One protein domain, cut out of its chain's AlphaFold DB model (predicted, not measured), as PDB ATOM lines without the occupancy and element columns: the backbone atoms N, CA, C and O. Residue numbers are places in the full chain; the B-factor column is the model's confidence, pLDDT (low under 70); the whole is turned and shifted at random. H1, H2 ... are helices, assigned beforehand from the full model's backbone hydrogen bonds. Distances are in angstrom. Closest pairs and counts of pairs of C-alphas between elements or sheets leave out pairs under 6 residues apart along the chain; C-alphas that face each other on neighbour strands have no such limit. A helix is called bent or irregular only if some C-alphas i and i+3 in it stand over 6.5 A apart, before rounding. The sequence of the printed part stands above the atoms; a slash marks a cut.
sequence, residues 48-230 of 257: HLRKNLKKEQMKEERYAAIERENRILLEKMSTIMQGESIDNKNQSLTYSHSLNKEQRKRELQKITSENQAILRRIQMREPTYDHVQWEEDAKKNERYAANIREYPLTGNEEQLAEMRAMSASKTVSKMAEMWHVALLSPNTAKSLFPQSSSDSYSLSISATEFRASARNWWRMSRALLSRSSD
ATOM      1  N   HIS A  48      74.535 257.393 294.036       85.62
ATOM      2  CA  HIS A  48      75.082 256.039 293.891       85.62
ATOM      3  C   HIS A  48      76.608 256.013 293.697       85.62
ATOM      4  O   HIS A  48      77.238 255.009 294.014       85.62
ATOM      5  N   LEU A  49      77.226 257.122 293.261       82.19
ATOM      6  CA  LEU A  49      78.691 257.253 293.214       82.19
ATOM      7  C   LEU A  49      79.299 257.415 294.616       82.19
ATOM      8  O   LEU A  49      80.467 257.098 294.825       82.19
ATOM      9  N   ARG A  50      78.518 257.909 295.586       83.44
ATOM     10  CA  ARG A  50      78.955 258.092 296.981       83.44
ATOM     11  C   ARG A  50      78.667 256.865 297.839       83.44
ATOM     12  O   ARG A  50      79.423 256.589 298.767       83.44
ATOM     13  N   LYS A  51      77.560 256.164 297.570       86.62
ATOM     14  CA  LYS A  51      77.100 255.021 298.367       86.62
ATOM     15  C   LYS A  51      76.601 253.882 297.484       86.62
ATOM     16  O   LYS A  51      75.659 254.040 296.715       86.62
ATOM     17  N   ASN A  52      77.174 252.699 297.694       88.69
ATOM     18  CA  ASN A  52      76.718 251.456 297.079       88.69
ATOM     19  C   ASN A  52      75.666 250.781 297.970       88.69
ATOM     20  O   ASN A  52      75.980 249.817 298.668       88.69
ATOM     21  N   LEU A  53      74.422 251.269 297.932       92.06
ATOM     22  CA  LEU A  53      73.327 250.787 298.793       92.06
ATOM     23  C   LEU A  53      73.093 249.272 298.673       92.06
ATOM     24  O   LEU A  53      72.934 248.587 299.674       92.06
ATOM     25  N   LYS A  54      73.197 248.713 297.460       93.50
ATOM     26  CA  LYS A  54      73.088 247.260 297.243       93.50
ATOM     27  C   LYS A  54      74.176 246.467 297.976       93.50
ATOM     28  O   LYS A  54      73.927 245.378 298.476       93.50
ATOM     29  N   LYS A  55      75.400 247.000 298.049       93.81
ATOM     30  CA  LYS A  55      76.507 246.351 298.770       93.81
ATOM     31  C   LYS A  55      76.269 246.375 300.278       93.81
ATOM     32  O   LYS A  55      76.653 245.432 300.958       93.81
ATOM     33  N   GLU A  56      75.696 247.460 300.784       93.56
ATOM     34  CA  GLU A  56      75.338 247.614 302.195       93.56
ATOM     35  C   GLU A  56      74.230 246.631 302.582       93.56
ATOM     36  O   GLU A  56      74.433 245.832 303.492       93.56
ATOM     37  N   GLN A  57      73.166 246.560 301.780       95.75
ATOM     38  CA  GLN A  57      72.090 245.583 301.938       95.75
ATOM     39  C   GLN A  57      72.608 244.132 301.964       95.75
ATOM     40  O   GLN A  57      72.321 243.382 302.890       95.75
ATOM     41  N   MET A  58      73.441 243.740 300.994       96.94
ATOM     42  CA  MET A  58      74.005 242.380 300.937       96.94
ATOM     43  C   MET A  58      74.845 242.027 302.175       96.94
ATOM     44  O   MET A  58      74.936 240.860 302.560       96.94
ATOM     45  N   LYS A  59      75.511 243.016 302.785       95.94
ATOM     46  CA  LYS A  59      76.260 242.801 304.028       95.94
ATOM     47  C   LYS A  59      75.311 242.589 305.197       95.94
ATOM     48  O   LYS A  59      75.539 241.670 305.973       95.94
ATOM     49  N   GLU A  60      74.272 243.408 305.303       96.94
ATOM     50  CA  GLU A  60      73.265 243.305 306.358       96.94
ATOM     51  C   GLU A  60      72.540 241.953 306.316       96.94
ATOM     52  O   GLU A  60      72.492 241.252 307.326       96.94
ATOM     53  N   GLU A  61      72.112 241.511 305.131       97.06
ATOM     54  CA  GLU A  61      71.513 240.185 304.927       97.06
ATOM     55  C   GLU A  61      72.466 239.053 305.355       97.06
ATOM     56  O   GLU A  61      72.055 238.099 306.024       97.06
ATOM     57  N   ARG A  62      73.761 239.176 305.031       97.75
ATOM     58  CA  ARG A  62      74.787 238.212 305.451       97.75
ATOM     59  C   ARG A  62      74.998 238.209 306.966       97.75
ATOM     60  O   ARG A  62      75.122 237.131 307.542       97.75
ATOM     61  N   TYR A  63      75.055 239.372 307.611       97.56
ATOM     62  CA  TYR A  63      75.205 239.457 309.067       97.56
ATOM     63  C   TYR A  63      73.993 238.859 309.787       97.56
ATOM     64  O   TYR A  63      74.178 238.046 310.691       97.56
ATOM     65  N   ALA A  64      72.778 239.150 309.319       97.56
ATOM     66  CA  ALA A  64      71.551 238.565 309.857       97.56
ATOM     67  C   ALA A  64      71.505 237.032 309.696       97.56
ATOM     68  O   ALA A  64      70.971 236.327 310.554       97.56
ATOM     69  N   ALA A  65      72.066 236.496 308.605       97.56
ATOM     70  CA  ALA A  65      72.216 235.054 308.423       97.56
ATOM     71  C   ALA A  65      73.157 234.436 309.461       97.56
ATOM     72  O   ALA A  65      72.766 233.497 310.157       97.56
ATOM     73  N   ILE A  66      74.347 235.016 309.616       97.31
ATOM     74  CA  ILE A  66      75.349 234.522 310.562       97.31
ATOM     75  C   ILE A  66      74.842 234.608 312.007       97.31
ATOM     76  O   ILE A  66      75.020 233.676 312.784       97.31
ATOM     77  N   GLU A  67      74.172 235.697 312.381       97.69
ATOM     78  CA  GLU A  67      73.635 235.867 313.732       97.69
ATOM     79  C   GLU A  67      72.558 234.824 314.063       97.69
ATOM     80  O   GLU A  67      72.566 234.233 315.147       97.69
ATOM     81  N   ARG A  68      71.678 234.518 313.100       98.25
ATOM     82  CA  ARG A  68      70.678 233.452 313.240       98.25
ATOM     83  C   ARG A  68      71.332 232.082 313.418       98.25
ATOM     84  O   ARG A  68      70.912 231.319 314.284       98.25
ATOM     85  N   GLU A  69      72.354 231.778 312.624       97.56
ATOM     86  CA  GLU A  69      73.103 230.520 312.728       97.56
ATOM     87  C   GLU A  69      73.842 230.404 314.066       97.56
ATOM     88  O   GLU A  69      73.759 229.365 314.721       97.56
ATOM     89  N   ASN A  70      74.482 231.482 314.523       95.88
ATOM     90  CA  ASN A  70      75.146 231.535 315.825       95.88
ATOM     91  C   ASN A  70      74.154 231.306 316.969       95.88
ATOM     92  O   ASN A  70      74.454 230.555 317.896       95.88
ATOM     93  N   ARG A  71      72.953 231.893 316.894       97.75
ATOM     94  CA  ARG A  71      71.894 231.662 317.884       97.75
ATOM     95  C   ARG A  71      71.491 230.188 317.943       97.75
ATOM     96  O   ARG A  71      71.458 229.623 319.032       97.75
ATOM     97  N   ILE A  72      71.241 229.565 316.791       97.31
ATOM     98  CA  ILE A  72      70.879 228.139 316.706       97.31
ATOM     99  C   ILE A  72      72.014 227.258 317.242       97.31
ATOM    100  O   ILE A  72      71.765 226.274 317.938       97.31
ATOM    101  N   LEU A  73      73.267 227.590 316.924       96.75
ATOM    102  CA  LEU A  73      74.430 226.859 317.417       96.75
ATOM    103  C   LEU A  73      74.529 226.930 318.944       96.75
ATOM    104  O   LEU A  73      74.705 225.898 319.588       96.75
ATOM    105  N   LEU A  74      74.402 228.128 319.516       96.19
ATOM    106  CA  LEU A  74      74.466 228.336 320.963       96.19
ATOM    107  C   LEU A  74      73.321 227.632 321.691       96.19
ATOM    108  O   LEU A  74      73.554 227.026 322.732       96.19
ATOM    109  N   GLU A  75      72.114 227.654 321.129       95.56
ATOM    110  CA  GLU A  75      70.970 226.912 321.658       95.56
ATOM    111  C   GLU A  75      71.254 225.407 321.686       95.56
ATOM    112  O   GLU A  75      71.164 224.790 322.745       95.56
ATOM    113  N   LYS A  76      71.718 224.830 320.569       94.56
ATOM    114  CA  LYS A  76      72.096 223.407 320.498       94.56
ATOM    115  C   LYS A  76      73.203 223.048 321.488       94.56
ATOM    116  O   LYS A  76      73.122 222.008 322.136       94.56
ATOM    117  N   MET A  77      74.224 223.896 321.617       92.00
ATOM    118  CA  MET A  77      75.296 223.697 322.598       92.00
ATOM    119  C   MET A  77      74.752 223.753 324.023       92.00
ATOM    120  O   MET A  77      75.084 222.886 324.822       92.00
ATOM    121  N   SER A  78      73.866 224.702 324.324       92.06
ATOM    122  CA  SER A  78      73.195 224.793 325.621       92.06
ATOM    123  C   SER A  78      72.374 223.540 325.919       92.06
ATOM    124  O   SER A  78      72.467 223.012 327.021       92.06
ATOM    125  N   THR A  79      71.616 223.021 324.947       90.00
ATOM    126  CA  THR A  79      70.856 221.772 325.103       90.00
ATOM    127  C   THR A  79      71.776 220.587 325.393       90.00
ATOM    128  O   THR A  79      71.488 219.801 326.288       90.00
ATOM    129  N   ILE A  80      72.905 220.473 324.685       86.56
ATOM    130  CA  ILE A  80      73.897 219.409 324.916       86.56
ATOM    131  C   ILE A  80      74.563 219.562 326.291       86.56
ATOM    132  O   ILE A  80      74.796 218.567 326.966       86.56
ATOM    133  N   MET A  81      74.873 220.792 326.710       82.94
ATOM    134  CA  MET A  81      75.506 221.075 328.003       82.94
ATOM    135  C   MET A  81      74.564 220.848 329.190       82.94
ATOM    136  O   MET A  81      75.030 220.468 330.260       82.94
ATOM    137  N   GLN A  82      73.265 221.115 329.020       84.31
ATOM    138  CA  GLN A  82      72.236 220.919 330.048       84.31
ATOM    139  C   GLN A  82      71.698 219.485 330.086       84.31
ATOM    140  O   GLN A  82      71.204 219.053 331.122       84.31
ATOM    141  N   GLY A  83      71.772 218.752 328.971       78.31
ATOM    142  CA  GLY A  83      71.390 217.347 328.918       78.31
ATOM    143  C   GLY A  83      72.342 216.497 329.753       78.31
ATOM    144  O   GLY A  83      73.515 216.347 329.412       78.31
ATOM    145  N   GLU A  84      71.843 215.928 330.849       62.94
ATOM    146  CA  GLU A  84      72.593 214.947 331.624       62.94
ATOM    147  C   GLU A  84      72.929 213.719 330.764       62.94
ATOM    148  O   GLU A  84      72.088 213.147 330.074       62.94
ATOM    149  N   SER A  85      74.221 213.384 330.809       60.69
ATOM    150  CA  SER A  85      74.919 212.227 330.252       60.69
ATOM    151  C   SER A  85      74.033 211.021 329.946       60.69
ATOM    152  O   SER A  85      73.391 210.474 330.837       60.69
ATOM    153  N   ILE A  86      74.165 210.516 328.717       64.25
ATOM    154  CA  ILE A  86      73.915 209.118 328.346       64.25
ATOM    155  C   ILE A  86      74.311 208.211 329.530       64.25
ATOM    156  O   ILE A  86      75.434 208.300 330.040       64.25
ATOM    157  N   ASP A  87      73.374 207.381 329.988       61.16
ATOM    158  CA  ASP A  87      73.487 206.456 331.128       61.16
ATOM    159  C   ASP A  87      74.581 205.382 330.954       61.16
ATOM    160  O   ASP A  87      75.040 204.765 331.915       61.16
ATOM    161  N   ASN A  88      75.082 205.213 329.731       64.25
ATOM    162  CA  ASN A  88      76.195 204.337 329.387       64.25
ATOM    163  C   ASN A  88      77.564 204.998 329.618       64.25
ATOM    164  O   ASN A  88      78.244 205.443 328.687       64.25
ATOM    165  N   LYS A  89      78.030 205.005 330.872       63.53
ATOM    166  CA  LYS A  89      79.433 205.325 331.192       63.53
ATOM    167  C   LYS A  89      80.347 204.166 330.792       63.53
ATOM    168  O   LYS A  89      80.660 203.287 331.592       63.53
ATOM    169  N   ASN A  90      80.793 204.170 329.539       59.72
ATOM    170  CA  ASN A  90      81.771 203.210 329.045       59.72
ATOM    171  C   ASN A  90      83.168 203.542 329.615       59.72
ATOM    172  O   ASN A  90      83.781 204.545 329.251       59.72
ATOM    173  N   GLN A  91      83.679 202.699 330.516       61.16
ATOM    174  CA  GLN A  91      84.981 202.873 331.189       61.16
ATOM    175  C   GLN A  91      86.191 202.707 330.237       61.16
ATOM    176  O   GLN A  91      87.335 202.888 330.644       61.16
ATOM    177  N   SER A  92      85.945 202.409 328.955       59.22
ATOM    178  CA  SER A  92      86.939 202.214 327.884       59.22
ATOM    179  C   SER A  92      87.523 203.519 327.293       59.22
ATOM    180  O   SER A  92      88.448 203.495 326.478       59.22
ATOM    181  N   LEU A  93      87.037 204.697 327.708       55.75
ATOM    182  CA  LEU A  93      87.471 206.000 327.168       55.75
ATOM    183  C   LEU A  93      88.956 206.343 327.402       55.75
ATOM    184  O   LEU A  93      89.467 207.281 326.796       55.75
ATOM    185  N   THR A  94      89.678 205.581 328.224       56.50
ATOM    186  CA  THR A  94      91.137 205.700 328.376       56.50
ATOM    187  C   THR A  94      91.903 205.419 327.078       56.50
ATOM    188  O   THR A  94      93.012 205.929 326.913       56.50
ATOM    189  N   TYR A  95      91.305 204.691 326.129       57.06
ATOM    190  CA  TYR A  95      91.937 204.311 324.860       57.06
ATOM    191  C   TYR A  95      91.315 204.968 323.617       57.06
ATOM    192  O   TYR A  95      91.757 204.693 322.498       57.06
ATOM    193  N   SER A  96      90.342 205.878 323.763       57.06
ATOM    194  CA  SER A  96      89.770 206.594 322.614       57.06
ATOM    195  C   SER A  96      90.677 207.757 322.188       57.06
ATOM    196  O   SER A  96      90.498 208.931 322.511       57.06
ATOM    197  N   HIS A  97      91.727 207.441 321.435       64.62
ATOM    198  CA  HIS A  97      92.437 208.472 320.690       64.62
ATOM    199  C   HIS A  97      91.499 209.068 319.634       64.62
ATOM    200  O   HIS A  97      90.855 208.343 318.883       64.62
ATOM    201  N   SER A  98      91.425 210.403 319.564       72.31
ATOM    202  CA  SER A  98      90.750 211.081 318.452       72.31
ATOM    203  C   SER A  98      91.317 210.538 317.139       72.31
ATOM    204  O   SER A  98      92.529 210.610 316.935       72.31
ATOM    205  N   LEU A  99      90.457 210.025 316.252       73.25
ATOM    206  CA  LEU A  99      90.842 209.528 314.920       73.25
ATOM    207  C   LEU A  99      91.675 210.563 314.138       73.25
ATOM    208  O   LEU A  99      92.560 210.214 313.365       73.25
ATOM    209  N   ASN A 100      91.479 211.850 314.436       85.25
ATOM    210  CA  ASN A 100      92.159 212.965 313.782       85.25
ATOM    211  C   ASN A 100      93.478 213.370 314.463       85.25
ATOM    212  O   ASN A 100      94.119 214.332 314.039       85.25
ATOM    213  N   LYS A 101      93.907 212.683 315.531       85.00
ATOM    214  CA  LYS A 101      95.146 213.005 316.262       85.00
ATOM    215  C   LYS A 101      96.367 212.922 315.351       85.00
ATOM    216  O   LYS A 101      97.248 213.777 315.420       85.00
ATOM    217  N   GLU A 102      96.407 211.910 314.492       87.81
ATOM    218  CA  GLU A 102      97.511 211.725 313.558       87.81
ATOM    219  C   GLU A 102      97.489 212.769 312.439       87.81
ATOM    220  O   GLU A 102      98.523 213.369 312.146       87.81
ATOM    221  N   GLN A 103      96.310 213.065 311.884       90.44
ATOM    222  CA  GLN A 103      96.147 214.134 310.899       90.44
ATOM    223  C   GLN A 103      96.592 215.490 311.467       90.44
ATOM    224  O   GLN A 103      97.434 216.155 310.865       90.44
ATOM    225  N   ARG A 104      96.132 215.853 312.671       89.38
ATOM    226  CA  ARG A 104      96.530 217.095 313.355       89.38
ATOM    227  C   ARG A 104      98.037 217.157 313.604       89.38
ATOM    228  O   ARG A 104      98.639 218.220 313.483       89.38
ATOM    229  N   LYS A 105      98.669 216.023 313.934       92.94
ATOM    230  CA  LYS A 105     100.128 215.931 314.093       92.94
ATOM    231  C   LYS A 105     100.852 216.181 312.766       92.94
ATOM    232  O   LYS A 105     101.816 216.944 312.758       92.94
ATOM    233  N   ARG A 106     100.390 215.584 311.661       94.25
ATOM    234  CA  ARG A 106     100.968 215.795 310.319       94.25
ATOM    235  C   ARG A 106     100.805 217.245 309.857       94.25
ATOM    236  O   ARG A 106     101.759 217.832 309.359       94.25
ATOM    237  N   GLU A 107      99.635 217.840 310.073       94.06
ATOM    238  CA  GLU A 107      99.373 219.253 309.770       94.06
ATOM    239  C   GLU A 107     100.279 220.181 310.586       94.06
ATOM    240  O   GLU A 107     100.916 221.068 310.022       94.06
ATOM    241  N   LEU A 108     100.424 219.931 311.891       95.75
ATOM    242  CA  LEU A 108     101.324 220.704 312.749       95.75
ATOM    243  C   LEU A 108     102.782 220.613 312.276       95.75
ATOM    244  O   LEU A 108     103.484 221.625 312.229       95.75
ATOM    245  N   GLN A 109     103.239 219.416 311.903       95.50
ATOM    246  CA  GLN A 109     104.581 219.211 311.354       95.50
ATOM    247  C   GLN A 109     104.772 219.964 310.033       95.50
ATOM    248  O   GLN A 109     105.783 220.647 309.867       95.50
ATOM    249  N   LYS A 110     103.781 219.908 309.134       97.19
ATOM    250  CA  LYS A 110     103.787 220.646 307.866       97.19
ATOM    251  C   LYS A 110     103.911 222.152 308.103       97.19
ATOM    252  O   LYS A 110     104.874 222.751 307.630       97.19
ATOM    253  N   ILE A 111     103.026 222.730 308.917       96.00
ATOM    254  CA  ILE A 111     103.038 224.162 309.260       96.00
ATOM    255  C   ILE A 111     104.387 224.565 309.860       96.00
ATOM    256  O   ILE A 111     104.964 225.585 309.492       96.00
ATOM    257  N   THR A 112     104.929 223.747 310.763       96.31
ATOM    258  CA  THR A 112     106.225 224.029 311.395       96.31
ATOM    259  C   THR A 112     107.356 224.050 310.367       96.31
ATOM    260  O   THR A 112     108.188 224.958 310.390       96.31
ATOM    261  N   SER A 113     107.375 223.090 309.438       96.50
ATOM    262  CA  SER A 113     108.385 223.033 308.374       96.50
ATOM    263  C   SER A 113     108.279 224.208 307.391       96.50
ATOM    264  O   SER A 113     109.297 224.783 307.001       96.50
ATOM    265  N   GLU A 114     107.057 224.625 307.049       96.94
ATOM    266  CA  GLU A 114     106.792 225.776 306.182       96.94
ATOM    267  C   GLU A 114     107.230 227.081 306.854       96.94
ATOM    268  O   GLU A 114     107.952 227.875 306.248       96.94
ATOM    269  N   ASN A 115     106.905 227.258 308.136       95.31
ATOM    270  CA  ASN A 115     107.340 228.411 308.924       95.31
ATOM    271  C   ASN A 115     108.870 228.497 309.015       95.31
ATOM    272  O   ASN A 115     109.437 229.579 308.864       95.31
ATOM    273  N   GLN A 116     109.559 227.367 309.201       96.81
ATOM    274  CA  GLN A 116     111.026 227.328 309.181       96.81
ATOM    275  C   GLN A 116     111.600 227.688 307.804       96.81
ATOM    276  O   GLN A 116     112.626 228.363 307.719       96.81
ATOM    277  N   ALA A 117     110.962 227.260 306.712       96.56
ATOM    278  CA  ALA A 117     111.382 227.632 305.364       96.56
ATOM    279  C   ALA A 117     111.191 229.135 305.100       96.56
ATOM    280  O   ALA A 117     112.087 229.771 304.542       96.56
ATOM    281  N   ILE A 118     110.068 229.712 305.537       95.75
ATOM    282  CA  ILE A 118     109.798 231.154 305.443       95.75
ATOM    283  C   ILE A 118     110.827 231.941 306.252       95.75
ATOM    284  O   ILE A 118     111.435 232.865 305.719       95.75
ATOM    285  N   LEU A 119     111.072 231.547 307.504       96.31
ATOM    286  CA  LEU A 119     112.040 232.220 308.368       96.31
ATOM    287  C   LEU A 119     113.434 232.237 307.735       96.31
ATOM    288  O   LEU A 119     114.060 233.291 307.666       96.31
ATOM    289  N   ARG A 120     113.883 231.097 307.199       95.81
ATOM    290  CA  ARG A 120     115.161 231.025 306.483       95.81
ATOM    291  C   ARG A 120     115.196 231.958 305.274       95.81
ATOM    292  O   ARG A 120     116.195 232.633 305.071       95.81
ATOM    293  N   ARG A 121     114.118 232.041 304.486       95.81
ATOM    294  CA  ARG A 121     114.046 232.971 303.343       95.81
ATOM    295  C   ARG A 121     114.126 234.429 303.780       95.81
ATOM    296  O   ARG A 121     114.809 235.195 303.118       95.81
ATOM    297  N   ILE A 122     113.458 234.797 304.872       93.25
ATOM    298  CA  ILE A 122     113.508 236.158 305.421       93.25
ATOM    299  C   ILE A 122     114.929 236.485 305.889       93.25
ATOM    300  O   ILE A 122     115.442 237.541 305.554       93.25
ATOM    301  N   GLN A 123     115.572 235.571 306.618       92.31
ATOM    302  CA  GLN A 123     116.911 235.789 307.173       92.31
ATOM    303  C   GLN A 123     118.016 235.807 306.110       92.31
ATOM    304  O   GLN A 123     118.959 236.575 306.232       92.31
ATOM    305  N   MET A 124     117.914 234.966 305.077       91.69
ATOM    306  CA  MET A 124     118.900 234.925 303.990       91.69
ATOM    307  C   MET A 124     118.708 236.050 302.971       91.69
ATOM    308  O   MET A 124     119.597 236.297 302.160       91.69
ATOM    309  N   ARG A 125     117.531 236.686 302.938       90.44
ATOM    310  CA  ARG A 125     117.266 237.763 301.993       90.44
ATOM    311  C   ARG A 125     117.985 239.018 302.463       90.44
ATOM    312  O   ARG A 125     117.641 239.585 303.493       90.44
ATOM    313  N   GLU A 126     118.938 239.468 301.660       85.50
ATOM    314  CA  GLU A 126     119.585 240.758 301.856       85.50
ATOM    315  C   GLU A 126     118.545 241.893 301.781       85.50
ATOM    316  O   GLU A 126     117.658 241.857 300.910       85.50
ATOM    317  N   PRO A 127     118.589 242.875 302.697       84.19
ATOM    318  CA  PRO A 127     117.717 244.037 302.628       84.19
ATOM    319  C   PRO A 127     117.955 244.798 301.318       84.19
ATOM    320  O   PRO A 127     119.068 245.198 301.010       84.19
ATOM    321  N   THR A 128     116.888 245.029 300.547       82.25
ATOM    322  CA  THR A 128     116.950 245.786 299.279       82.25
ATOM    323  C   THR A 128     117.359 247.248 299.484       82.25
ATOM    324  O   THR A 128     117.786 247.911 298.544       82.25
ATOM    325  N   TYR A 129     117.172 247.766 300.697       83.31
ATOM    326  CA  TYR A 129     117.374 249.163 301.031       83.31
ATOM    327  C   TYR A 129     118.327 249.277 302.211       83.31
ATOM    328  O   TYR A 129     118.036 248.773 303.298       83.31
ATOM    329  N   ASP A 130     119.446 249.957 301.987       84.31
ATOM    330  CA  ASP A 130     120.360 250.324 303.053       84.31
ATOM    331  C   ASP A 130     119.848 251.590 303.749       84.31
ATOM    332  O   ASP A 130     119.891 252.699 303.218       84.31
ATOM    333  N   HIS A 131     119.315 251.400 304.953       82.75
ATOM    334  CA  HIS A 131     118.821 252.476 305.804       82.75
ATOM    335  C   HIS A 131     119.890 253.531 306.124       82.75
ATOM    336  O   HIS A 131     119.535 254.700 306.272       82.75
ATOM    337  N   VAL A 132     121.173 253.150 306.181       87.25
ATOM    338  CA  VAL A 132     122.277 254.088 306.426       87.25
ATOM    339  C   VAL A 132     122.450 254.998 305.215       87.25
ATOM    340  O   VAL A 132     122.413 256.222 305.345       87.25
ATOM    341  N   GLN A 133     122.525 254.407 304.019       87.94
ATOM    342  CA  GLN A 133     122.592 255.158 302.767       87.94
ATOM    343  C   GLN A 133     121.385 256.091 302.595       87.94
ATOM    344  O   GLN A 133     121.535 257.247 302.201       87.94
ATOM    345  N   TRP A 134     120.181 255.622 302.919       88.00
ATOM    346  CA  TRP A 134     118.966 256.434 302.828       88.00
ATOM    347  C   TRP A 134     118.960 257.624 303.780       88.00
ATOM    348  O   TRP A 134     118.475 258.695 303.410       88.00
ATOM    349  N   GLU A 135     119.501 257.468 304.985       87.00
ATOM    350  CA  GLU A 135     119.635 258.577 305.926       87.00
ATOM    351  C   GLU A 135     120.640 259.621 305.415       87.00
ATOM    352  O   GLU A 135     120.391 260.828 305.490       87.00
ATOM    353  N   GLU A 136     121.762 259.173 304.849       90.44
ATOM    354  CA  GLU A 136     122.743 260.064 304.228       90.44
ATOM    355  C   GLU A 136     122.168 260.810 303.023       90.44
ATOM    356  O   GLU A 136     122.365 262.021 302.886       90.44
ATOM    357  N   ASP A 137     121.442 260.110 302.158       90.69
ATOM    358  CA  ASP A 137     120.824 260.704 300.980       90.69
ATOM    359  C   ASP A 137     119.687 261.654 301.366       90.69
ATOM    360  O   ASP A 137     119.569 262.724 300.765       90.69
ATOM    361  N   ALA A 138     118.930 261.360 302.427       89.62
ATOM    362  CA  ALA A 138     117.959 262.292 302.996       89.62
ATOM    363  C   ALA A 138     118.635 263.582 303.491       89.62
ATOM    364  O   ALA A 138     118.179 264.673 303.146       89.62
ATOM    365  N   LYS A 139     119.764 263.480 304.210       90.25
ATOM    366  CA  LYS A 139     120.551 264.647 304.656       90.25
ATOM    367  C   LYS A 139     121.095 265.461 303.479       90.25
ATOM    368  O   LYS A 139     121.074 266.691 303.512       90.25
ATOM    369  N   LYS A 140     121.586 264.805 302.420       91.81
ATOM    370  CA  LYS A 140     122.031 265.493 301.190       91.81
ATOM    371  C   LYS A 140     120.862 266.196 300.503       91.81
ATOM    372  O   LYS A 140     121.000 267.347 300.096       91.81
ATOM    373  N   ASN A 141     119.715 265.531 300.407       90.69
ATOM    374  CA  ASN A 141     118.526 266.073 299.765       90.69
ATOM    375  C   ASN A 141     117.951 267.266 300.539       90.69
ATOM    376  O   ASN A 141     117.549 268.253 299.930       90.69
ATOM    377  N   GLU A 142     117.990 267.228 301.872       87.12
ATOM    378  CA  GLU A 142     117.637 268.363 302.730       87.12
ATOM    379  C   GLU A 142     118.556 269.565 302.478       87.12
ATOM    380  O   GLU A 142     118.078 270.688 302.318       87.12
ATOM    381  N   ARG A 143     119.870 269.336 302.335       88.62
ATOM    382  CA  ARG A 143     120.821 270.394 301.949       88.62
ATOM    383  C   ARG A 143     120.511 270.966 300.566       88.62
ATOM    384  O   ARG A 143     120.529 272.183 300.399       88.62
ATOM    385  N   TYR A 144     120.209 270.126 299.575       91.69
ATOM    386  CA  TYR A 144     119.827 270.603 298.242       91.69
ATOM    387  C   TYR A 144     118.524 271.402 298.272       91.69
ATOM    388  O   TYR A 144     118.462 272.478 297.681       91.69
ATOM    389  N   ALA A 145     117.518 270.934 299.008       86.81
ATOM    390  CA  ALA A 145     116.261 271.650 299.196       86.81
ATOM    391  C   ALA A 145     116.482 273.009 299.880       86.81
ATOM    392  O   ALA A 145     115.933 274.015 299.435       86.81
ATOM    393  N   ALA A 146     117.340 273.065 300.903       84.25
ATOM    394  CA  ALA A 146     117.710 274.309 301.573       84.25
ATOM    395  C   ALA A 146     118.458 275.286 300.652       84.25
ATOM    396  O   ALA A 146     118.279 276.494 300.787       84.25
ATOM    397  N   ASN A 147     119.258 274.782 299.708       87.69
ATOM    398  CA  ASN A 147     119.993 275.605 298.743       87.69
ATOM    399  C   ASN A 147     119.109 276.119 297.594       87.69
ATOM    400  O   ASN A 147     119.357 277.205 297.079       87.69
ATOM    401  N   ILE A 148     118.104 275.343 297.173       88.75
ATOM    402  CA  ILE A 148     117.210 275.677 296.047       88.75
ATOM    403  C   ILE A 148     115.993 276.496 296.518       88.75
ATOM    404  O   ILE A 148     115.269 277.058 295.696       88.75
ATOM    405  N   ARG A 149     115.751 276.600 297.833       80.00
ATOM    406  CA  ARG A 149     114.613 277.369 298.355       80.00
ATOM    407  C   ARG A 149     114.727 278.850 297.971       80.00
ATOM    408  O   ARG A 149     115.711 279.515 298.280       80.00
ATOM    409  N   GLU A 150     113.684 279.373 297.335       81.75
ATOM    410  CA  GLU A 150     113.573 280.793 296.972       81.75
ATOM    411  C   GLU A 150     113.178 281.664 298.178       81.75
ATOM    412  O   GLU A 150     113.566 282.828 298.272       81.75
ATOM    413  N   TYR A 151     112.454 281.083 299.139       78.12
ATOM    414  CA  TYR A 151     111.961 281.767 300.332       78.12
ATOM    415  C   TYR A 151     112.482 281.083 301.608       78.12
ATOM    416  O   TYR A 151     112.507 279.849 301.672       78.12
ATOM    417  N   PRO A 152     112.919 281.848 302.628       73.62
ATOM    418  CA  PRO A 152     113.352 281.278 303.897       73.62
ATOM    419  C   PRO A 152     112.167 280.629 304.619       73.62
ATOM    420  O   PRO A 152     111.051 281.148 304.578       73.62
ATOM    421  N   LEU A 153     112.428 279.506 305.293       67.75
ATOM    422  CA  LEU A 153     111.449 278.856 306.165       67.75
ATOM    423  C   LEU A 153     110.971 279.880 307.198       67.75
ATOM    424  O   LEU A 153     111.771 280.536 307.867       67.75
ATOM    425  N   THR A 154     109.658 280.057 307.293       68.88
ATOM    426  CA  THR A 154     109.089 280.869 308.372       68.88
ATOM    427  C   THR A 154     109.196 280.075 309.674       68.88
ATOM    428  O   THR A 154     109.067 278.853 309.652       68.88
ATOM    429  N   GLY A 155     109.417 280.729 310.821       63.19
ATOM    430  CA  GLY A 155     109.670 280.030 312.098       63.19
ATOM    431  C   GLY A 155     108.594 279.005 312.507       63.19
ATOM    432  O   GLY A 155     108.873 278.080 313.260       63.19
ATOM    433  N   ASN A 156     107.381 279.109 311.956       62.53
ATOM    434  CA  ASN A 156     106.299 278.143 312.163       62.53
ATOM    435  C   ASN A 156     106.520 276.816 311.400       62.53
ATOM    436  O   ASN A 156     106.057 275.763 311.838       62.53
ATOM    437  N   GLU A 157     107.210 276.846 310.259       63.91
ATOM    438  CA  GLU A 157     107.510 275.666 309.438       63.91
ATOM    439  C   GLU A 157     108.729 274.898 309.957       63.91
ATOM    440  O   GLU A 157     108.720 273.668 309.917       63.91
ATOM    441  N   GLU A 158     109.722 275.595 310.518       63.09
ATOM    442  CA  GLU A 158     110.866 274.977 311.210       63.09
ATOM    443  C   GLU A 158     110.389 274.185 312.438       63.09
ATOM    444  O   GLU A 158     110.688 272.998 312.571       63.09
ATOM    445  N   GLN A 159     109.512 274.784 313.254       61.25
ATOM    446  CA  GLN A 159     108.876 274.109 314.393       61.25
ATOM    447  C   GLN A 159     108.049 272.884 313.966       61.25
ATOM    448  O   GLN A 159     108.063 271.844 314.630       61.25
ATOM    449  N   LEU A 160     107.323 272.970 312.846       64.56
ATOM    450  CA  LEU A 160     106.517 271.862 312.332       64.56
ATOM    451  C   LEU A 160     107.379 270.723 311.759       64.56
ATOM    452  O   LEU A 160     107.014 269.552 311.902       64.56
ATOM    453  N   ALA A 161     108.509 271.041 311.125       65.19
ATOM    454  CA  ALA A 161     109.477 270.062 310.637       65.19
ATOM    455  C   ALA A 161     110.169 269.327 311.799       65.19
ATOM    456  O   ALA A 161     110.209 268.092 311.799       65.19
ATOM    457  N   GLU A 162     110.597 270.052 312.837       64.12
ATOM    458  CA  GLU A 162     111.165 269.468 314.060       64.12
ATOM    459  C   GLU A 162     110.160 268.573 314.796       64.12
ATOM    460  O   GLU A 162     110.494 267.453 315.197       64.12
ATOM    461  N   MET A 163     108.895 269.000 314.913       61.56
ATOM    462  CA  MET A 163     107.837 268.163 315.491       61.56
ATOM    463  C   MET A 163     107.611 266.873 314.691       61.56
ATOM    464  O   MET A 163     107.396 265.814 315.291       61.56
ATOM    465  N   ARG A 164     107.676 266.922 313.353       64.44
ATOM    466  CA  ARG A 164     107.543 265.732 312.494       64.44
ATOM    467  C   ARG A 164     108.719 264.773 312.678       64.44
ATOM    468  O   ARG A 164     108.475 263.583 312.886       64.44
ATOM    469  N   ALA A 165     109.951 265.281 312.698       62.84
ATOM    470  CA  ALA A 165     111.152 264.484 312.952       62.84
ATOM    471  C   ALA A 165     111.131 263.829 314.350       62.84
ATOM    472  O   ALA A 165     111.381 262.629 314.484       62.84
ATOM    473  N   MET A 166     110.716 264.566 315.390       59.25
ATOM    474  CA  MET A 166     110.539 264.007 316.741       59.25
ATOM    475  C   MET A 166     109.392 262.994 316.837       59.25
ATOM    476  O   MET A 166     109.473 262.060 317.639       59.25
ATOM    477  N   SER A 167     108.318 263.151 316.056       58.75
ATOM    478  CA  SER A 167     107.180 262.220 316.081       58.75
ATOM    479  C   SER A 167     107.554 260.820 315.579       58.75
ATOM    480  O   SER A 167     107.082 259.836 316.143       58.75
ATOM    481  N   ALA A 168     108.464 260.718 314.604       54.34
ATOM    482  CA  ALA A 168     108.957 259.442 314.083       54.34
ATOM    483  C   ALA A 168     109.800 258.659 315.114       54.34
ATOM    484  O   ALA A 168     109.730 257.435 315.164       54.34
ATOM    485  N   SER A 169     110.539 259.356 315.985       54.12
ATOM    486  CA  SER A 169     111.332 258.748 317.069       54.12
ATOM    487  C   SER A 169     110.486 258.413 318.314       54.12
ATOM    488  O   SER A 169     110.665 257.369 318.953       54.12
ATOM    489  N   LYS A 170     109.499 259.261 318.644       54.53
ATOM    490  CA  LYS A 170     108.613 259.060 319.805       54.53
ATOM    491  C   LYS A 170     107.600 257.934 319.613       54.53
ATOM    492  O   LYS A 170     107.246 257.302 320.601       54.53
ATOM    493  N   THR A 171     107.118 257.658 318.401       54.22
ATOM    494  CA  THR A 171     106.113 256.598 318.175       54.22
ATOM    495  C   THR A 171     106.671 255.202 318.433       54.22
ATOM    496  O   THR A 171     105.979 254.400 319.054       54.22
ATOM    497  N   VAL A 172     107.922 254.927 318.052       52.38
ATOM    498  CA  VAL A 172     108.572 253.627 318.301       52.38
ATOM    499  C   VAL A 172     108.895 253.444 319.787       52.38
ATOM    500  O   VAL A 172     108.579 252.399 320.350       52.38
ATOM    501  N   SER A 173     109.417 254.481 320.457       55.91
ATOM    502  CA  SER A 173     109.697 254.432 321.905       55.91
ATOM    503  C   SER A 173     108.419 254.337 322.741       55.91
ATOM    504  O   SER A 173     108.341 253.526 323.655       55.91
ATOM    505  N   LYS A 174     107.365 255.083 322.383       53.34
ATOM    506  CA  LYS A 174     106.068 255.030 323.071       53.34
ATOM    507  C   LYS A 174     105.339 253.709 322.812       53.34
ATOM    508  O   LYS A 174     104.716 253.193 323.727       53.34
ATOM    509  N   MET A 175     105.471 253.110 321.623       49.50
ATOM    510  CA  MET A 175     105.000 251.742 321.342       49.50
ATOM    511  C   MET A 175     105.764 250.690 322.158       49.50
ATOM    512  O   MET A 175     105.139 249.761 322.668       49.50
ATOM    513  N   ALA A 176     107.082 250.845 322.324       53.91
ATOM    514  CA  ALA A 176     107.915 249.957 323.136       53.91
ATOM    515  C   ALA A 176     107.614 250.084 324.642       53.91
ATOM    516  O   ALA A 176     107.464 249.070 325.323       53.91
ATOM    517  N   GLU A 177     107.431 251.306 325.149       54.28
ATOM    518  CA  GLU A 177     106.976 251.579 326.520       54.28
ATOM    519  C   GLU A 177     105.552 251.054 326.757       54.28
ATOM    520  O   GLU A 177     105.291 250.408 327.771       54.28
ATOM    521  N   MET A 178     104.637 251.247 325.799       52.03
ATOM    522  CA  MET A 178     103.275 250.701 325.855       52.03
ATOM    523  C   MET A 178     103.268 249.165 325.869       52.03
ATOM    524  O   MET A 178     102.491 248.567 326.616       52.03
ATOM    525  N   TRP A 179     104.155 248.517 325.110       56.19
ATOM    526  CA  TRP A 179     104.344 247.063 325.157       56.19
ATOM    527  C   TRP A 179     104.929 246.590 326.492       56.19
ATOM    528  O   TRP A 179     104.483 245.576 327.032       56.19
ATOM    529  N   HIS A 180     105.878 247.334 327.066       53.16
ATOM    530  CA  HIS A 180     106.445 247.026 328.379       53.16
ATOM    531  C   HIS A 180     105.402 247.140 329.502       53.16
ATOM    532  O   HIS A 180     105.311 246.251 330.347       53.16
ATOM    533  N   VAL A 181     104.562 248.180 329.491       54.59
ATOM    534  CA  VAL A 181     103.481 248.374 330.477       54.59
ATOM    535  C   VAL A 181     102.391 247.299 330.347       54.59
ATOM    536  O   VAL A 181     101.899 246.798 331.360       54.59
ATOM    537  N   ALA A 182     102.062 246.871 329.124       52.72
ATOM    538  CA  ALA A 182     101.107 245.784 328.879       52.72
ATOM    539  C   ALA A 182     101.597 244.408 329.378       52.72
ATOM    540  O   ALA A 182     100.781 243.540 329.694       52.72
ATOM    541  N   LEU A 183     102.916 244.205 329.494       52.78
ATOM    542  CA  LEU A 183     103.511 242.981 330.045       52.78
ATOM    543  C   LEU A 183     103.540 242.953 331.585       52.78
ATOM    544  O   LEU A 183     103.652 241.867 332.155       52.78
ATOM    545  N   LEU A 184     103.408 244.105 332.259       52.16
ATOM    546  CA  LEU A 184     103.471 244.211 333.725       52.16
ATOM    547  C   LEU A 184     102.105 244.357 334.429       52.16
ATOM    548  O   LEU A 184     102.054 244.196 335.648       52.16
ATOM    549  N   SER A 185     100.992 244.596 333.720       48.94
ATOM    550  CA  SER A 185      99.658 244.664 334.348       48.94
ATOM    551  C   SER A 185      98.523 244.160 333.434       48.94
ATOM    552  O   SER A 185      98.262 244.765 332.393       48.94
ATOM    553  N   PRO A 186      97.785 243.093 333.812       51.00
ATOM    554  CA  PRO A 186      96.738 242.492 332.973       51.00
ATOM    555  C   PRO A 186      95.502 243.366 332.698       51.00
ATOM    556  O   PRO A 186      94.692 242.999 331.850       51.00
ATOM    557  N   ASN A 187      95.314 244.488 333.403       54.00
ATOM    558  CA  ASN A 187      94.051 245.237 333.373       54.00
ATOM    559  C   ASN A 187      94.042 246.482 332.469       54.00
ATOM    560  O   ASN A 187      93.000 247.119 332.341       54.00
ATOM    561  N   THR A 188      95.138 246.794 331.773       52.88
ATOM    562  CA  THR A 188      95.247 248.017 330.947       52.88
ATOM    563  C   THR A 188      95.236 247.739 329.437       52.88
ATOM    564  O   THR A 188      95.633 248.582 328.644       52.88
ATOM    565  N   ALA A 189      94.784 246.558 328.999       45.44
ATOM    566  CA  ALA A 189      94.715 246.211 327.573       45.44
ATOM    567  C   ALA A 189      93.383 246.603 326.893       45.44
ATOM    568  O   ALA A 189      93.296 246.596 325.668       45.44
ATOM    569  N   LYS A 190      92.338 246.951 327.661       45.38
ATOM    570  CA  LYS A 190      90.985 247.208 327.122       45.38
ATOM    571  C   LYS A 190      90.702 248.660 326.720       45.38
ATOM    572  O   LYS A 190      89.746 248.881 325.990       45.38
ATOM    573  N   SER A 191      91.494 249.638 327.164       47.19
ATOM    574  CA  SER A 191      91.182 251.069 326.978       47.19
ATOM    575  C   SER A 191      92.021 251.798 325.919       47.19
ATOM    576  O   SER A 191      91.822 252.993 325.725       47.19
ATOM    577  N   LEU A 192      92.957 251.121 325.242       41.31
ATOM    578  CA  LEU A 192      93.963 251.777 324.384       41.31
ATOM    579  C   LEU A 192      93.929 251.381 322.898       41.31
ATOM    580  O   LEU A 192      94.733 251.893 322.124       41.31
ATOM    581  N   PHE A 193      92.985 250.540 322.472       39.53
ATOM    582  CA  PHE A 193      92.705 250.334 321.048       39.53
ATOM    583  C   PHE A 193      91.487 251.175 320.639       39.53
ATOM    584  O   PHE A 193      90.493 251.161 321.369       39.53
ATOM    585  N   PRO A 194      91.514 251.891 319.494       35.59
ATOM    586  CA  PRO A 194      90.301 252.483 318.949       35.59
ATOM    587  C   PRO A 194      89.333 251.333 318.691       35.59
ATOM    588  O   PRO A 194      89.643 250.435 317.905       35.59
ATOM    589  N   GLN A 195      88.189 251.331 319.371       34.56
ATOM    590  CA  GLN A 195      87.128 250.390 319.055       34.56
ATOM    591  C   GLN A 195      86.644 250.711 317.643       34.56
ATOM    592  O   GLN A 195      85.878 251.648 317.423       34.56
ATOM    593  N   SER A 196      87.122 249.948 316.660       35.28
ATOM    594  CA  SER A 196      86.384 249.797 315.419       35.28
ATOM    595  C   SER A 196      85.035 249.212 315.806       35.28
ATOM    596  O   SER A 196      84.975 248.122 316.373       35.28
ATOM    597  N   SER A 197      83.975 249.965 315.538       36.72
ATOM    598  CA  SER A 197      82.584 249.570 315.708       36.72
ATOM    599  C   SER A 197      82.276 248.332 314.860       36.72
ATOM    600  O   SER A 197      81.801 248.436 313.729       36.72
ATOM    601  N   SER A 198      82.608 247.160 315.383       34.53
ATOM    602  CA  SER A 198      82.140 245.859 314.920       34.53
ATOM    603  C   SER A 198      82.477 244.823 315.990       34.53
ATOM    604  O   SER A 198      83.289 243.926 315.772       34.53
ATOM    605  N   ASP A 199      81.867 244.972 317.165       31.78
ATOM    606  CA  ASP A 199      81.829 243.902 318.155       31.78
ATOM    607  C   ASP A 199      80.890 242.806 317.645       31.78
ATOM    608  O   ASP A 199      79.670 242.866 317.766       31.78
ATOM    609  N   SER A 200      81.484 241.789 317.040       32.34
ATOM    610  CA  SER A 200      80.942 240.434 317.015       32.34
ATOM    611  C   SER A 200      82.142 239.488 317.050       32.34
ATOM    612  O   SER A 200      83.161 239.775 316.431       32.34
ATOM    613  N   TYR A 201      82.029 238.394 317.805       34.56
ATOM    614  CA  TYR A 201      83.049 237.364 318.084       34.56
ATOM    615  C   TYR A 201      83.997 237.634 319.265       34.56
ATOM    616  O   TYR A 201      85.199 237.838 319.119       34.56
ATOM    617  N   SER A 202      83.465 237.479 320.478       31.92
ATOM    618  CA  SER A 202      84.262 237.074 321.635       31.92
ATOM    619  C   SER A 202      84.533 235.560 321.580       31.92
ATOM    620  O   SER A 202      83.772 234.754 322.110       31.92
ATOM    621  N   LEU A 203      85.643 235.148 320.955       33.56
ATOM    622  CA  LEU A 203      86.277 233.873 321.314       33.56
ATOM    623  C   LEU A 203      87.114 234.104 322.575       33.56
ATOM    624  O   LEU A 203      88.114 234.823 322.561       33.56
ATOM    625  N   SER A 204      86.698 233.489 323.677       35.72
ATOM    626  CA  SER A 204      87.450 233.431 324.926       35.72
ATOM    627  C   SER A 204      88.691 232.547 324.764       35.72
ATOM    628  O   SER A 204      88.679 231.360 325.071       35.72
ATOM    629  N   ILE A 205      89.805 233.139 324.327       36.53
ATOM    630  CA  ILE A 205      91.128 232.561 324.588       36.53
ATOM    631  C   ILE A 205      91.374 232.729 326.087       36.53
ATOM    632  O   ILE A 205      91.495 233.846 326.598       36.53
ATOM    633  N   SER A 206      91.377 231.616 326.815       40.75
ATOM    634  CA  SER A 206      91.632 231.625 328.252       40.75
ATOM    635  C   SER A 206      93.023 232.214 328.536       40.75
ATOM    636  O   SER A 206      94.001 231.928 327.844       40.75
ATOM    637  N   ALA A 207      93.133 233.063 329.564       39.03
ATOM    638  CA  ALA A 207      94.357 233.799 329.913       39.03
ATOM    639  C   ALA A 207      95.591 232.900 330.177       39.03
ATOM    640  O   ALA A 207      96.724 233.381 330.259       39.03
ATOM    641  N   THR A 208      95.389 231.590 330.306       45.78
ATOM    642  CA  THR A 208      96.420 230.559 330.464       45.78
ATOM    643  C   THR A 208      97.134 230.226 329.148       45.78
ATOM    644  O   THR A 208      98.348 230.009 329.165       45.78
ATOM    645  N   GLU A 209      96.442 230.264 328.006       40.16
ATOM    646  CA  GLU A 209      97.011 229.961 326.682       40.16
ATOM    647  C   GLU A 209      97.910 231.098 326.175       40.16
ATOM    648  O   GLU A 209      99.009 230.855 325.666       40.16
ATOM    649  N   PHE A 210      97.528 232.349 326.446       38.09
ATOM    650  CA  PHE A 210      98.358 233.522 326.154       38.09
ATOM    651  C   PHE A 210      99.672 233.507 326.959       38.09
ATOM    652  O   PHE A 210     100.751 233.775 326.427       38.09
ATOM    653  N   ARG A 211      99.616 233.084 328.232       41.94
ATOM    654  CA  ARG A 211     100.796 232.933 329.108       41.94
ATOM    655  C   ARG A 211     101.709 231.774 328.705       41.94
ATOM    656  O   ARG A 211     102.908 231.816 328.986       41.94
ATOM    657  N   ALA A 212     101.178 230.715 328.100       43.62
ATOM    658  CA  ALA A 212     101.989 229.613 327.584       43.62
ATOM    659  C   ALA A 212     102.735 230.029 326.305       43.62
ATOM    660  O   ALA A 212     103.939 229.788 326.196       43.62
ATOM    661  N   SER A 213     102.049 230.736 325.401       42.69
ATOM    662  CA  SER A 213     102.637 231.261 324.165       42.69
ATOM    663  C   SER A 213     103.723 232.312 324.445       42.69
ATOM    664  O   SER A 213     104.850 232.174 323.969       42.69
ATOM    665  N   ALA A 214     103.455 233.276 325.335       42.22
ATOM    666  CA  ALA A 214     104.418 234.316 325.713       42.22
ATOM    667  C   ALA A 214     105.688 233.762 326.395       42.22
ATOM    668  O   ALA A 214     106.793 234.231 326.129       42.22
ATOM    669  N   ARG A 215     105.565 232.717 327.230       47.97
ATOM    670  CA  ARG A 215     106.725 232.061 327.868       47.97
ATOM    671  C   ARG A 215     107.584 231.279 326.874       47.97
ATOM    672  O   ARG A 215     108.808 231.297 326.998       47.97
ATOM    673  N   ASN A 216     106.970 230.620 325.892       45.34
ATOM    674  CA  ASN A 216     107.711 229.951 324.819       45.34
ATOM    675  C   ASN A 216     108.425 230.961 323.918       45.34
ATOM    676  O   ASN A 216     109.581 230.747 323.558       45.34
ATOM    677  N   TRP A 217     107.783 232.093 323.629       41.59
ATOM    678  CA  TRP A 217     108.376 233.168 322.837       41.59
ATOM    679  C   TRP A 217     109.566 233.835 323.547       41.59
ATOM    680  O   TRP A 217     110.608 234.075 322.932       41.59
ATOM    681  N   TRP A 218     109.468 234.038 324.865       41.41
ATOM    682  CA  TRP A 218     110.567 234.556 325.687       41.41
ATOM    683  C   TRP A 218     111.743 233.567 325.787       41.41
ATOM    684  O   TRP A 218     112.902 233.964 325.665       41.41
ATOM    685  N   ARG A 219     111.465 232.260 325.919       45.22
ATOM    686  CA  ARG A 219     112.501 231.207 325.888       45.22
ATOM    687  C   ARG A 219     113.216 231.121 324.537       45.22
ATOM    688  O   ARG A 219     114.437 230.993 324.522       45.22
ATOM    689  N   MET A 220     112.489 231.224 323.423       39.12
ATOM    690  CA  MET A 220     113.083 231.210 322.078       39.12
ATOM    691  C   MET A 220     113.931 232.459 321.805       39.12
ATOM    692  O   MET A 220     115.019 232.345 321.246       39.12
ATOM    693  N   SER A 221     113.484 233.631 322.259       41.81
ATOM    694  CA  SER A 221     114.215 234.893 322.071       41.81
ATOM    695  C   SER A 221     115.499 234.953 322.907       41.81
ATOM    696  O   SER A 221     116.528 235.425 322.429       41.81
ATOM    697  N   ARG A 222     115.488 234.400 324.130       45.06
ATOM    698  CA  ARG A 222     116.690 234.292 324.976       45.06
ATOM    699  C   ARG A 222     117.713 233.295 324.421       45.06
ATOM    700  O   ARG A 222     118.909 233.548 324.501       45.06
ATOM    701  N   ALA A 223     117.251 232.196 323.820       48.16
ATOM    702  CA  ALA A 223     118.118 231.219 323.160       48.16
ATOM    703  C   ALA A 223     118.786 231.775 321.887       48.16
ATOM    704  O   ALA A 223     119.901 231.376 321.564       48.16
ATOM    705  N   LEU A 224     118.131 232.712 321.190       44.69
ATOM    706  CA  LEU A 224     118.716 233.434 320.056       44.69
ATOM    707  C   LEU A 224     119.762 234.466 320.505       44.69
ATOM    708  O   LEU A 224     120.795 234.574 319.857       44.69
ATOM    709  N   LEU A 225     119.555 235.148 321.638       42.41
ATOM    710  CA  LEU A 225     120.534 236.102 322.181       42.41
ATOM    711  C   LEU A 225     121.794 235.430 322.761       42.41
ATOM    712  O   LEU A 225     122.884 235.961 322.585       42.41
ATOM    713  N   SER A 226     121.677 234.252 323.390       42.19
ATOM    714  CA  SER A 226     122.853 233.490 323.862       42.19
ATOM    715  C   SER A 226     123.666 232.841 322.737       42.19
ATOM    716  O   SER A 226     124.806 232.469 322.967       42.19
ATOM    717  N   ARG A 227     123.124 232.701 321.520       40.62
ATOM    718  CA  ARG A 227     123.886 232.185 320.366       40.62
ATOM    719  C   ARG A 227     124.724 233.275 319.681       40.62
ATOM    720  O   ARG A 227     125.643 232.949 318.942       40.62
ATOM    721  N   SER A 228     124.401 234.548 319.915       39.88
ATOM    722  CA  SER A 228     125.135 235.689 319.354       39.88
ATOM    723  C   SER A 228     126.390 236.054 320.153       39.88
ATOM    724  O   SER A 228     127.270 236.700 319.596       39.88
ATOM    725  N   SER A 229     126.506 235.639 321.421       38.47
ATOM    726  CA  SER A 229     127.727 235.835 322.220       38.47
ATOM    727  C   SER A 229     128.839 234.837 321.885       38.47
ATOM    728  O   SER A 229     130.005 235.183 322.006       38.47
ATOM    729  N   ASP A 230     128.495 233.641 321.397       35.84
ATOM    730  CA  ASP A 230     129.475 232.578 321.108       35.84
ATOM    731  C   ASP A 230     130.104 232.701 319.702       35.84
ATOM    732  O   ASP A 230     131.030 231.967 319.367       35.84
TER     733      ASP A 230
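This is residues 48 to 230 of the 257 residues of an uncharacterized protein of Phytophthora kernoviae (UniProt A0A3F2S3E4). This is an open, strung-out chain of helices that never packs together: H1 runs to a turn holding the small H2, H3 and then H4 run away from that turn, and H5 folds back from a second turn after H4. H1 and H3 make the arms of a wide V, H4 and H5 those of a narrower one, and a long loop leads from H5 to H6, the helix nearest the mean of the C-alphas. The printed part has 183 residues with six named helices, H1 to H6 in order, and no named strand; the class is all helix. It is extended, with a radius of gyration of the C-alphas of 28.0 A, and its flat outline spans 90 by 63 by 34 A.

Start with H1, residues 53 to 82, and go by a short link to H2, residues 91 to 95. A tight link leads on to H3, residues 101 to 124, and short links lead to H4, residues 131 to 148, and to H5, residues 155 to 184. After the long link you reach H6, residues 207 to 229. Each of these helices is apart from each other one, with no C-alpha of the one within 8 A of the other. Residues 68 to 177 stand free. Look near residue 169 for a kink of 35 degrees in H5. H2 is irregular: C-alphas 91 and 94 are 7.3 A apart. In H1, H3 and H4 every O i to N i+4 pair is within hydrogen-bond range; in H5 it is 24 of 26, in H6 16 of 19, and in H2 0 of 1, with 1 of 2 O i to N i+3 pairs within range.

Find C-alpha 53 at (73.327, 250.787, 298.793); from there H1 runs 43.2 A to C-alpha 82 at (72.236, 220.919, 330.048). H2 is five residues long and H3 is 34.6 A long, while H4 measures 25.2 A. H5 begins at C-alpha 155, (109.670, 280.030, 312.098), and runs 42.3 A. H6 is 34.3 A long and ends at C-alpha 229, (127.727, 235.835, 322.220).

The C-alphas farthest apart are those of Asp 87 and Glu 150, at 91.1 A. The printed part has no cut. Its long link is residues 185 to 206, whose C-alphas lie 13 to 19 A from the mean of the C-alphas. The mean pLDDT of the printed part is 70.2, and residues 84 to 97 and 153 to 230 are under 70.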